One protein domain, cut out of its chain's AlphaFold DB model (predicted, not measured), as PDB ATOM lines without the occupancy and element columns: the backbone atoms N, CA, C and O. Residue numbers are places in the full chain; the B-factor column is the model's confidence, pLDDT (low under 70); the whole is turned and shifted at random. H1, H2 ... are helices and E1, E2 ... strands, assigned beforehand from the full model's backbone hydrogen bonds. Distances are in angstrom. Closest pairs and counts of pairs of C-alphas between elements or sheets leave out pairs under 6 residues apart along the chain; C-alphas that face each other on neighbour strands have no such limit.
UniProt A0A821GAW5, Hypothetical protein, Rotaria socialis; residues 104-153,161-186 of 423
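This is residues 104 to 153 and 161 to 186 of the 423 residues of the protein "Hypothetical protein" of Rotaria socialis (UniProt A0A821GAW5). A small two-stranded hairpin, E1 and E2, runs through the middle, and three short helices, H3, H4 and H5, follow one another along one side of it. At the end where E1 begins and E2 ends, H1 and H2 make an open corner with their first residues, and H2 leads into an arm, residues 146 to 153, that sticks out. You have 76 printed residues with five named helices and two named strands, in the order H1, E1, E2, H2, H3, H4, H5 along the chain; the class is mixed, helices and strands, and the sheet, E1 - E2, is antiparallel. The whole is compact, with a radius of gyration of the C-alphas of 13.0 A, and spans 34 by 32 by 22 A.

Find C-alpha 106 at (-10.071, 89.015, 6.882); from there H1, residues 106 to 115, runs 14.2 A. E1, residues 118 to 124, begins with C-alpha 118 at (-8.868, 98.289, 19.277) and covers 19.8 A. E2, residues 132 to 135, comes back over 7.4 A. H2, residues 140 to 148, is 12.1 A long. After the cut look for H3, residues 165 to 170, 8.4 A, then H4, residues 174 to 177, 5.1 A. H5, residues 182 to 185, is 5.6 A long and ends with C-alpha 185 at (0.563, 111.238, 19.332).

Start with the hairpin of E1 and E2, antiparallel at 158 degrees, where N 122 and O 134 are 2.9 A apart and N 133 and O 122 are 2.8 A apart, both within hydrogen-bond range. H3 comes closest to E1 at the C-alphas of Phe 119 and Ala 166, 6.3 A apart. For H4 and E2, the closest C-alphas are those of Val 135 and Ser 174, 6.1 A. For H5 and E2 they are those of Thr 132 and His 182, 6.4 A. H1 and H2 are close but not clearly touching, with the C-alphas of Glu 106 and Ser 140 closest at 6.5 A. Their lines stand at a steep tilt of 42 degrees, opposite ways. H2 and E2 are near each other, while H2 and H3 are apart. In H1, H2 and H3 every O i to N i+4 pair is within hydrogen-bond range; H4 and H5 are too short for such a pair.

The C-alphas farthest apart are those of Glu 107 and Asp 128, 34.6 A. Residues 154 to 160 are not printed, and C-alphas 153 and 161 stand 19.9 A apart across this cut. Of the links printed whole, none is long. Look for pLDDT under 70 at residue 104, residues 138 to 153 and residues 161 to 165; the mean of the printed part is 76.5.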
ATOM      1  N   MET A 104      -6.341  82.712   8.496       62.62
ATOM      2  CA  MET A 104      -6.857  83.878   9.217       62.62
ATOM      3  C   MET A 104      -7.639  84.718   8.212       62.62
ATOM      4  O   MET A 104      -7.042  85.448   7.416       62.62
ATOM      5  N   SER A 105      -8.956  84.532   8.176       76.19
ATOM      6  CA  SER A 105      -9.791  85.248   7.236       76.19
ATOM      7  C   SER A 105      -9.769  86.710   7.648       76.19
ATOM      8  O   SER A 105      -9.617  87.055   8.824       76.19
ATOM      9  N   GLU A 106      -9.897  87.584   6.662       71.62
ATOM     10  CA  GLU A 106     -10.071  89.015   6.882       71.62
ATOM     11  C   GLU A 106     -11.151  89.298   7.939       71.62
ATOM     12  O   GLU A 106     -10.959  90.109   8.843       71.62
ATOM     13  N   GLU A 107     -12.239  88.533   7.861       74.44
ATOM     14  CA  GLU A 107     -13.369  88.555   8.782       74.44
ATOM     15  C   GLU A 107     -12.955  88.250  10.223       74.44
ATOM     16  O   GLU A 107     -13.449  88.891  11.150       74.44
ATOM     17  N   TRP A 108     -12.020  87.321  10.443       81.94
ATOM     18  CA  TRP A 108     -11.579  86.970  11.792       81.94
ATOM     19  C   TRP A 108     -10.798  88.106  12.442       81.94
ATOM     20  O   TRP A 108     -11.092  88.491  13.573       81.94
ATOM     21  N   ILE A 109      -9.829  88.682  11.723       78.25
ATOM     22  CA  ILE A 109      -9.064  89.821  12.241       78.25
ATOM     23  C   ILE A 109     -10.032  90.995  12.474       78.25
ATOM     24  O   ILE A 109      -9.893  91.703  13.470       78.25
ATOM     25  N   GLN A 110     -11.055  91.176  11.624       78.75
ATOM     26  CA  GLN A 110     -12.026  92.268  11.771       78.75
ATOM     27  C   GLN A 110     -12.861  92.074  13.025       78.75
ATOM     28  O   GLN A 110     -12.947  92.995  13.835       78.75
ATOM     29  N   THR A 111     -13.358  90.854  13.227       80.38
ATOM     30  CA  THR A 111     -14.104  90.443  14.419       80.38
ATOM     31  C   THR A 111     -13.260  90.613  15.681       80.38
ATOM     32  O   THR A 111     -13.755  91.093  16.697       80.38
ATOM     33  N   ALA A 112     -11.968  90.278  15.639       81.75
ATOM     34  CA  ALA A 112     -11.059  90.479  16.763       81.75
ATOM     35  C   ALA A 112     -10.856  91.972  17.082       81.75
ATOM     36  O   ALA A 112     -10.963  92.374  18.236       81.75
ATOM     37  N   ILE A 113     -10.620  92.804  16.063       82.94
ATOM     38  CA  ILE A 113     -10.452  94.256  16.229       82.94
ATOM     39  C   ILE A 113     -11.742  94.904  16.763       82.94
ATOM     40  O   ILE A 113     -11.684  95.734  17.667       82.94
ATOM     41  N   GLU A 114     -12.907  94.522  16.228       82.44
ATOM     42  CA  GLU A 114     -14.226  94.953  16.721       82.44
ATOM     43  C   GLU A 114     -14.477  94.524  18.167       82.44
ATOM     44  O   GLU A 114     -14.787  95.361  19.008       82.44
ATOM     45  N   SER A 115     -14.309  93.235  18.475       85.44
ATOM     46  CA  SER A 115     -14.595  92.693  19.809       85.44
ATOM     47  C   SER A 115     -13.671  93.242  20.894       85.44
ATOM     48  O   SER A 115     -14.077  93.347  22.050       85.44
ATOM     49  N   MET A 116     -12.441  93.620  20.538       84.56
ATOM     50  CA  MET A 116     -11.473  94.201  21.470       84.56
ATOM     51  C   MET A 116     -11.508  95.724  21.538       84.56
ATOM     52  O   MET A 116     -10.783  96.291  22.360       84.56
ATOM     53  N   ASN A 117     -12.335  96.377  20.713       86.00
ATOM     54  CA  ASN A 117     -12.427  97.832  20.647       86.00
ATOM     55  C   ASN A 117     -11.033  98.470  20.458       86.00
ATOM     56  O   ASN A 117     -10.617  99.356  21.208       86.00
ATOM     57  N   CYS A 118     -10.259  97.916  19.519       87.81
ATOM     58  CA  CYS A 118      -8.868  98.289  19.277       87.81
ATOM     59  C   CYS A 118      -8.629  98.638  17.804       87.81
ATOM     60  O   CYS A 118      -9.530  98.580  16.968       87.81
ATOM     61  N   PHE A 119      -7.396  99.016  17.477       89.19
ATOM     62  CA  PHE A 119      -6.912  99.128  16.104       89.19
ATOM     63  C   PHE A 119      -5.452  98.666  16.039       89.19
ATOM     64  O   PHE A 119      -4.749  98.613  17.052       89.19
ATOM     65  N   LEU A 120      -4.997  98.306  14.841       87.38
ATOM     66  CA  LEU A 120      -3.629  97.883  14.585       87.38
ATOM     67  C   LEU A 120      -2.803  99.064  14.070       87.38
ATOM     68  O   LEU A 120      -3.112  99.638  13.022       87.38
ATOM     69  N   LEU A 121      -1.720  99.370  14.781       89.62
ATOM     70  CA  LEU A 121      -0.686 100.306  14.354       89.62
ATOM     71  C   LEU A 121       0.597  99.524  14.052       89.62
ATOM     72  O   LEU A 121       1.062  98.739  14.883       89.62
ATOM     73  N   VAL A 122       1.189  99.739  12.879       89.81
ATOM     74  CA  VAL A 122       2.495  99.166  12.523       89.81
ATOM     75  C   VAL A 122       3.487 100.296  12.327       89.81
ATOM     76  O   VAL A 122       3.271 101.190  11.507       89.81
ATOM     77  N   THR A 123       4.593 100.224  13.057       90.88
ATOM     78  CA  THR A 123       5.689 101.188  13.003       90.88
ATOM     79  C   THR A 123       6.944 100.542  12.426       90.88
ATOM     80  O   THR A 123       7.124  99.318  12.457       90.88
ATOM     81  N   LYS A 124       7.837 101.369  11.875       87.50
ATOM     82  CA  LYS A 124       9.210 100.945  11.587       87.50
ATOM     83  C   LYS A 124       9.886 100.548  12.896       87.50
ATOM     84  O   LYS A 124       9.660 101.187  13.920       87.50
ATOM     85  N   SER A 125      10.747  99.539  12.840       78.62
ATOM     86  CA  SER A 125      11.507  99.060  13.999       78.62
ATOM     87  C   SER A 125      12.667  99.979  14.405       78.62
ATOM     88  O   SER A 125      13.494  99.578  15.218       78.62
ATOM     89  N   ASP A 126      12.783 101.163  13.804       83.50
ATOM     90  CA  ASP A 126      13.840 102.112  14.126       83.50
ATOM     91  C   ASP A 126      13.565 102.703  15.521       83.50
ATOM     92  O   ASP A 126      12.541 103.371  15.688       83.50
ATOM     93  N   PRO A 127      14.410 102.434  16.535       75.19
ATOM     94  CA  PRO A 127      14.161 102.883  17.901       75.19
ATOM     95  C   PRO A 127      14.143 104.408  18.021       75.19
ATOM     96  O   PRO A 127      13.423 104.931  18.867       75.19
ATOM     97  N   ASP A 128      14.880 105.110  17.158       82.19
ATOM     98  CA  ASP A 128      14.978 106.569  17.195       82.19
ATOM     99  C   ASP A 128      13.911 107.228  16.306       82.19
ATOM    100  O   ASP A 128      13.584 108.402  16.471       82.19
ATOM    101  N   ASN A 129      13.343 106.472  15.359       88.75
ATOM    102  CA  ASN A 129      12.411 106.987  14.360       88.75
ATOM    103  C   ASN A 129      11.348 105.949  13.969       88.75
ATOM    104  O   ASN A 129      11.178 105.591  12.796       88.75
ATOM    105  N   ALA A 130      10.608 105.457  14.963       88.19
ATOM    106  CA  ALA A 130       9.525 104.493  14.781       88.19
ATOM    107  C   ALA A 130       8.293 105.158  14.139       88.19
ATOM    108  O   ALA A 130       7.253 105.372  14.772       88.19
ATOM    109  N   GLN A 131       8.445 105.493  12.857       93.19
ATOM    110  CA  GLN A 131       7.412 106.058  12.002       93.19
ATOM    111  C   GLN A 131       6.320 105.036  11.756       93.19
ATOM    112  O   GLN A 131       6.595 103.878  11.429       93.19
ATOM    113  N   THR A 132       5.078 105.482  11.839       91.69
ATOM    114  CA  THR A 132       3.919 104.682  11.468       91.69
ATOM    115  C   THR A 132       3.951 104.403   9.970       91.69
ATOM    116  O   THR A 132       3.959 105.313   9.143       91.69
ATOM    117  N   VAL A 133       3.956 103.127   9.606       90.31
ATOM    118  CA  VAL A 133       3.905 102.668   8.210       90.31
ATOM    119  C   VAL A 133       2.480 102.302   7.821       90.31
ATOM    120  O   VAL A 133       2.094 102.448   6.664       90.31
ATOM    121  N   TYR A 134       1.695 101.819   8.782       89.94
ATOM    122  CA  TYR A 134       0.344 101.346   8.531       89.94
ATOM    123  C   TYR A 134      -0.553 101.548   9.751       89.94
ATOM    124  O   TYR A 134      -0.134 101.341  10.891       89.94
ATOM    125  N   VAL A 135      -1.807 101.902   9.479       89.25
ATOM    126  CA  VAL A 135      -2.895 101.975  10.455       89.25
ATOM    127  C   VAL A 135      -4.076 101.206   9.886       89.25
ATOM    128  O   VAL A 135      -4.444 101.402   8.723       89.25
ATOM    129  N   SER A 136      -4.672 100.314  10.676       84.44
ATOM    130  CA  SER A 136      -5.855  99.580  10.234       84.44
ATOM    131  C   SER A 136      -7.061 100.511  10.143       84.44
ATOM    132  O   SER A 136      -7.689 100.831  11.150       84.44
ATOM    133  N   ASN A 137      -7.410 100.901   8.921       71.12
ATOM    134  CA  ASN A 137      -8.685 101.557   8.628       71.12
ATOM    135  C   ASN A 137      -9.789 100.524   8.348       71.12
ATOM    136  O   ASN A 137     -10.926 100.697   8.771       71.12
ATOM    137  N   HIS A 138      -9.411  99.427   7.680       58.25
ATOM    138  CA  HIS A 138     -10.214  98.236   7.386       58.25
ATOM    139  C   HIS A 138      -9.254  97.105   6.967       58.25
ATOM    140  O   HIS A 138      -8.307  97.370   6.215       58.25
ATOM    141  N   ILE A 139      -9.448  95.859   7.418       53.19
ATOM    142  CA  ILE A 139      -8.484  94.758   7.165       53.19
ATOM    143  C   ILE A 139      -8.450  94.324   5.701       53.19
ATOM    144  O   ILE A 139      -7.413  93.843   5.240       53.19
ATOM    145  N   SER A 140      -9.491  94.644   4.931       53.91
ATOM    146  CA  SER A 140      -9.507  94.555   3.463       53.91
ATOM    147  C   SER A 140      -8.272  95.199   2.835       53.91
ATOM    148  O   SER A 140      -7.715  94.713   1.854       53.91
ATOM    149  N   SER A 141      -7.765  96.258   3.471       55.00
ATOM    150  CA  SER A 141      -6.563  96.970   3.047       55.00
ATOM    151  C   SER A 141      -5.274  96.200   3.342       55.00
ATOM    152  O   SER A 141      -4.290  96.411   2.656       55.00
ATOM    153  N   LEU A 142      -5.233  95.325   4.349       54.12
ATOM    154  CA  LEU A 142      -4.015  94.667   4.848       54.12
ATOM    155  C   LEU A 142      -3.605  93.478   3.964       54.12
ATOM    156  O   LEU A 142      -2.449  93.377   3.543       54.12
ATOM    157  N   LEU A 143      -4.574  92.634   3.585       54.38
ATOM    158  CA  LEU A 143      -4.379  91.598   2.564       54.38
ATOM    159  C   LEU A 143      -4.068  92.233   1.205       54.38
ATOM    160  O   LEU A 143      -3.132  91.794   0.529       54.38
ATOM    161  N   TYR A 144      -4.759  93.327   0.864       54.47
ATOM    162  CA  TYR A 144      -4.469  94.126  -0.325       54.47
ATOM    163  C   TYR A 144      -3.046  94.701  -0.295       54.47
ATOM    164  O   TYR A 144      -2.322  94.512  -1.262       54.47
ATOM    165  N   TYR A 145      -2.578  95.292   0.812       52.31
ATOM    166  CA  TYR A 145      -1.214  95.828   0.960       52.31
ATOM    167  C   TYR A 145      -0.140  94.742   0.819       52.31
ATOM    168  O   TYR A 145       0.868  94.970   0.150       52.31
ATOM    169  N   SER A 146      -0.362  93.540   1.370       52.50
ATOM    170  CA  SER A 146       0.566  92.406   1.203       52.50
ATOM    171  C   SER A 146       0.713  91.975  -0.266       52.50
ATOM    172  O   SER A 146       1.793  91.569  -0.705       52.50
ATOM    173  N   GLN A 147      -0.364  92.115  -1.049       55.38
ATOM    174  CA  GLN A 147      -0.385  91.846  -2.485       55.38
ATOM    175  C   GLN A 147       0.113  93.049  -3.308       55.38
ATOM    176  O   GLN A 147       0.733  92.855  -4.355       55.38
ATOM    177  N   LEU A 148      -0.089  94.283  -2.829       52.25
ATOM    178  CA  LEU A 148       0.293  95.532  -3.495       52.25
ATOM    179  C   LEU A 148       1.795  95.810  -3.417       52.25
ATOM    180  O   LEU A 148       2.385  96.198  -4.428       52.25
ATOM    181  N   ILE A 149       2.424  95.549  -2.260       54.69
ATOM    182  CA  ILE A 149       3.887  95.618  -2.074       54.69
ATOM    183  C   ILE A 149       4.593  94.696  -3.079       54.69
ATOM    184  O   ILE A 149       5.674  95.018  -3.565       54.69
ATOM    185  N   LYS A 150       3.949  93.586  -3.459       50.69
ATOM    186  CA  LYS A 150       4.467  92.651  -4.461       50.69
ATOM    187  C   LYS A 150       4.257  93.086  -5.912       50.69
ATOM    188  O   LYS A 150       4.892  92.486  -6.774       50.69
ATOM    189  N   LYS A 151       3.373  94.051  -6.224       46.12
ATOM    190  CA  LYS A 151       2.936  94.243  -7.620       46.12
ATOM    191  C   LYS A 151       3.035  95.627  -8.250       46.12
ATOM    192  O   LYS A 151       3.339  95.610  -9.432       46.12
ATOM    193  N   ASN A 152       2.794  96.785  -7.618       44.06
ATOM    194  CA  ASN A 152       2.911  98.071  -8.353       44.06
ATOM    195  C   ASN A 152       2.755  99.349  -7.503       44.06
ATOM    196  O   ASN A 152       1.845  99.459  -6.690       44.06
ATOM    197  N   LYS A 153       3.569 100.377  -7.808       47.81
ATOM    198  CA  LYS A 153       3.605 101.712  -7.156       47.81
ATOM    199  C   LYS A 153       2.531 102.723  -7.618       47.81
ATOM    200  O   LYS A 153       2.457 103.806  -7.052       47.81
ATOM    201  N   CYS A 161     -13.044 104.531   1.063       34.62
ATOM    202  CA  CYS A 161     -13.978 103.726   1.841       34.62
ATOM    203  C   CYS A 161     -13.386 103.360   3.214       34.62
ATOM    204  O   CYS A 161     -12.311 102.779   3.320       34.62
ATOM    205  N   HIS A 162     -14.138 103.759   4.245       37.84
ATOM    206  CA  HIS A 162     -14.066 103.388   5.663       37.84
ATOM    207  C   HIS A 162     -12.744 103.654   6.401       37.84
ATOM    208  O   HIS A 162     -11.902 102.791   6.611       37.84
ATOM    209  N   LEU A 163     -12.637 104.904   6.854       46.41
ATOM    210  CA  LEU A 163     -11.535 105.536   7.585       46.41
ATOM    211  C   LEU A 163     -11.824 105.628   9.101       46.41
ATOM    212  O   LEU A 163     -11.490 106.624   9.738       46.41
ATOM    213  N   LEU A 164     -12.559 104.665   9.664       56.38
ATOM    214  CA  LEU A 164     -13.365 104.955  10.853       56.38
ATOM    215  C   LEU A 164     -12.723 104.572  12.190       56.38
ATOM    216  O   LEU A 164     -12.699 105.424  13.062       56.38
ATOM    217  N   LYS A 165     -12.098 103.403  12.375       69.31
ATOM    218  CA  LYS A 165     -11.738 102.977  13.747       69.31
ATOM    219  C   LYS A 165     -10.688 103.850  14.447       69.31
ATOM    220  O   LYS A 165     -10.924 104.305  15.559       69.31
ATOM    221  N   ALA A 166      -9.546 104.141  13.818       77.81
ATOM    222  CA  ALA A 166      -8.538 105.012  14.447       77.81
ATOM    223  C   ALA A 166      -9.083 106.428  14.716       77.81
ATOM    224  O   ALA A 166      -8.792 107.021  15.755       77.81
ATOM    225  N   ARG A 167      -9.934 106.929  13.813       82.12
ATOM    226  CA  ARG A 167     -10.608 108.221  13.952       82.12
ATOM    227  C   ARG A 167     -11.665 108.209  15.055       82.12
ATOM    228  O   ARG A 167     -11.793 109.192  15.769       82.12
ATOM    229  N   GLU A 168     -12.399 107.115  15.208       84.62
ATOM    230  CA  GLU A 168     -13.395 106.924  16.263       84.62
ATOM    231  C   GLU A 168     -12.735 106.853  17.644       84.62
ATOM    232  O   GLU A 168     -13.241 107.462  18.580       84.62
ATOM    233  N   PHE A 169     -11.589 106.170  17.773       85.00
ATOM    234  CA  PHE A 169     -10.895 106.039  19.059       85.00
ATOM    235  C   PHE A 169     -10.059 107.252  19.445       85.00
ATOM    236  O   PHE A 169     -10.042 107.633  20.611       85.00
ATOM    237  N   LEU A 170      -9.306 107.805  18.495       89.44
ATOM    238  CA  LEU A 170      -8.283 108.810  18.785       89.44
ATOM    239  C   LEU A 170      -8.557 110.168  18.136       89.44
ATOM    240  O   LEU A 170      -7.821 111.115  18.382       89.44
ATOM    241  N   GLY A 171      -9.571 110.279  17.277       92.25
ATOM    242  CA  GLY A 171      -9.852 111.504  16.524       92.25
ATOM    243  C   GLY A 171      -8.933 111.743  15.320       92.25
ATOM    244  O   GLY A 171      -9.201 112.663  14.549       92.25
ATOM    245  N   TYR A 172      -7.903 110.917  15.112       92.31
ATOM    246  CA  TYR A 172      -6.933 111.089  14.026       92.31
ATOM    247  C   TYR A 172      -7.339 110.370  12.743       92.31
ATOM    248  O   TYR A 172      -7.795 109.222  12.752       92.31
ATOM    249  N   ASN A 173      -7.093 111.016  11.607       90.69
ATOM    250  CA  ASN A 173      -7.183 110.361  10.311       90.69
ATOM    251  C   ASN A 173      -5.924 109.529  10.040       90.69
ATOM    252  O   ASN A 173      -4.822 109.849  10.481       90.69
ATOM    253  N   SER A 174      -6.034 108.472   9.233       88.44
ATOM    254  CA  SER A 174      -4.875 107.606   8.979       88.44
ATOM    255  C   SER A 174      -3.711 108.307   8.287       88.44
ATOM    256  O   SER A 174      -2.570 107.926   8.504       88.44
ATOM    257  N   TYR A 175      -3.977 109.306   7.442       91.25
ATOM    258  CA  TYR A 175      -2.922 110.069   6.769       91.25
ATOM    259  C   TYR A 175      -2.194 111.035   7.714       91.25
ATOM    260  O   TYR A 175      -1.096 111.460   7.381       91.25
ATOM    261  N   GLU A 176      -2.785 111.375   8.865       93.06
ATOM    262  CA  GLU A 176      -2.107 112.129   9.931       93.06
ATOM    263  C   GLU A 176      -1.188 111.207  10.726       93.06
ATOM    264  O   GLU A 176      -0.126 111.625  11.155       93.06
ATOM    265  N   LEU A 177      -1.564 109.937  10.891       92.88
ATOM    266  CA  LEU A 177      -0.752 108.963  11.615       92.88
ATOM    267  C   LEU A 177       0.401 108.423  10.759       92.88
ATOM    268  O   LEU A 177       1.524 108.298  11.242       92.88
ATOM    269  N   ILE A 178       0.140 108.073   9.494       92.69
ATOM    270  CA  ILE A 178       1.123 107.451   8.594       92.69
ATOM    271  C   ILE A 178       2.246 108.441   8.257       92.69
ATOM    272  O   ILE A 178       2.000 109.553   7.806       92.69
ATOM    273  N   GLY A 179       3.493 107.998   8.411       92.31
ATOM    274  CA  GLY A 179       4.701 108.789   8.164       92.31
ATOM    275  C   GLY A 179       5.196 109.575   9.378       92.31
ATOM    276  O   GLY A 179       6.370 109.940   9.409       92.31
ATOM    277  N   HIS A 180       4.352 109.762  10.391       95.06
ATOM    278  CA  HIS A 180       4.700 110.433  11.639       95.06
ATOM    279  C   HIS A 180       5.222 109.450  12.687       95.06
ATOM    280  O   HIS A 180       4.941 108.244  12.631       95.06
ATOM    281  N   VAL A 181       6.013 109.950  13.637       92.94
ATOM    282  CA  VAL A 181       6.534 109.133  14.735       92.94
ATOM    283  C   VAL A 181       5.415 108.957  15.754       92.94
ATOM    284  O   VAL A 181       4.731 109.908  16.106       92.94
ATOM    285  N   HIS A 182       5.199 107.735  16.241       89.44
ATOM    286  CA  HIS A 182       4.123 107.465  17.206       89.44
ATOM    287  C   HIS A 182       4.253 108.284  18.512       89.44
ATOM    288  O   HIS A 182       3.246 108.511  19.173       89.44
ATOM    289  N   SER A 183       5.457 108.761  18.859       92.38
ATOM    290  CA  SER A 183       5.690 109.685  19.977       92.38
ATOM    291  C   SER A 183       4.958 111.017  19.823       92.38
ATOM    292  O   SER A 183       4.606 111.616  20.830       92.38
ATOM    293  N   ASP A 184       4.684 111.456  18.591       94.94
ATOM    294  CA  ASP A 184       3.987 112.720  18.317       94.94
ATOM    295  C   ASP A 184       2.516 112.675  18.773       94.94
ATOM    296  O   ASP A 184       1.896 113.713  18.987       94.94
ATOM    297  N   PHE A 185       1.958 111.470  18.941       94.38
ATOM    298  CA  PHE A 185       0.563 111.238  19.332       94.38
ATOM    299  C   PHE A 185       0.414 110.755  20.779       94.38
ATOM    300  O   PHE A 185      -0.697 110.462  21.220       94.38
ATOM    301  N   VAL A 186       1.522 110.629  21.510       93.69
ATOM    302  CA  VAL A 186       1.552 110.177  22.904       93.69
ATOM    303  C   VAL A 186       1.678 111.398  23.808       93.69
ATOM    304  O   VAL A 186       2.368 112.360  23.477       93.69
TER     305      VAL A 186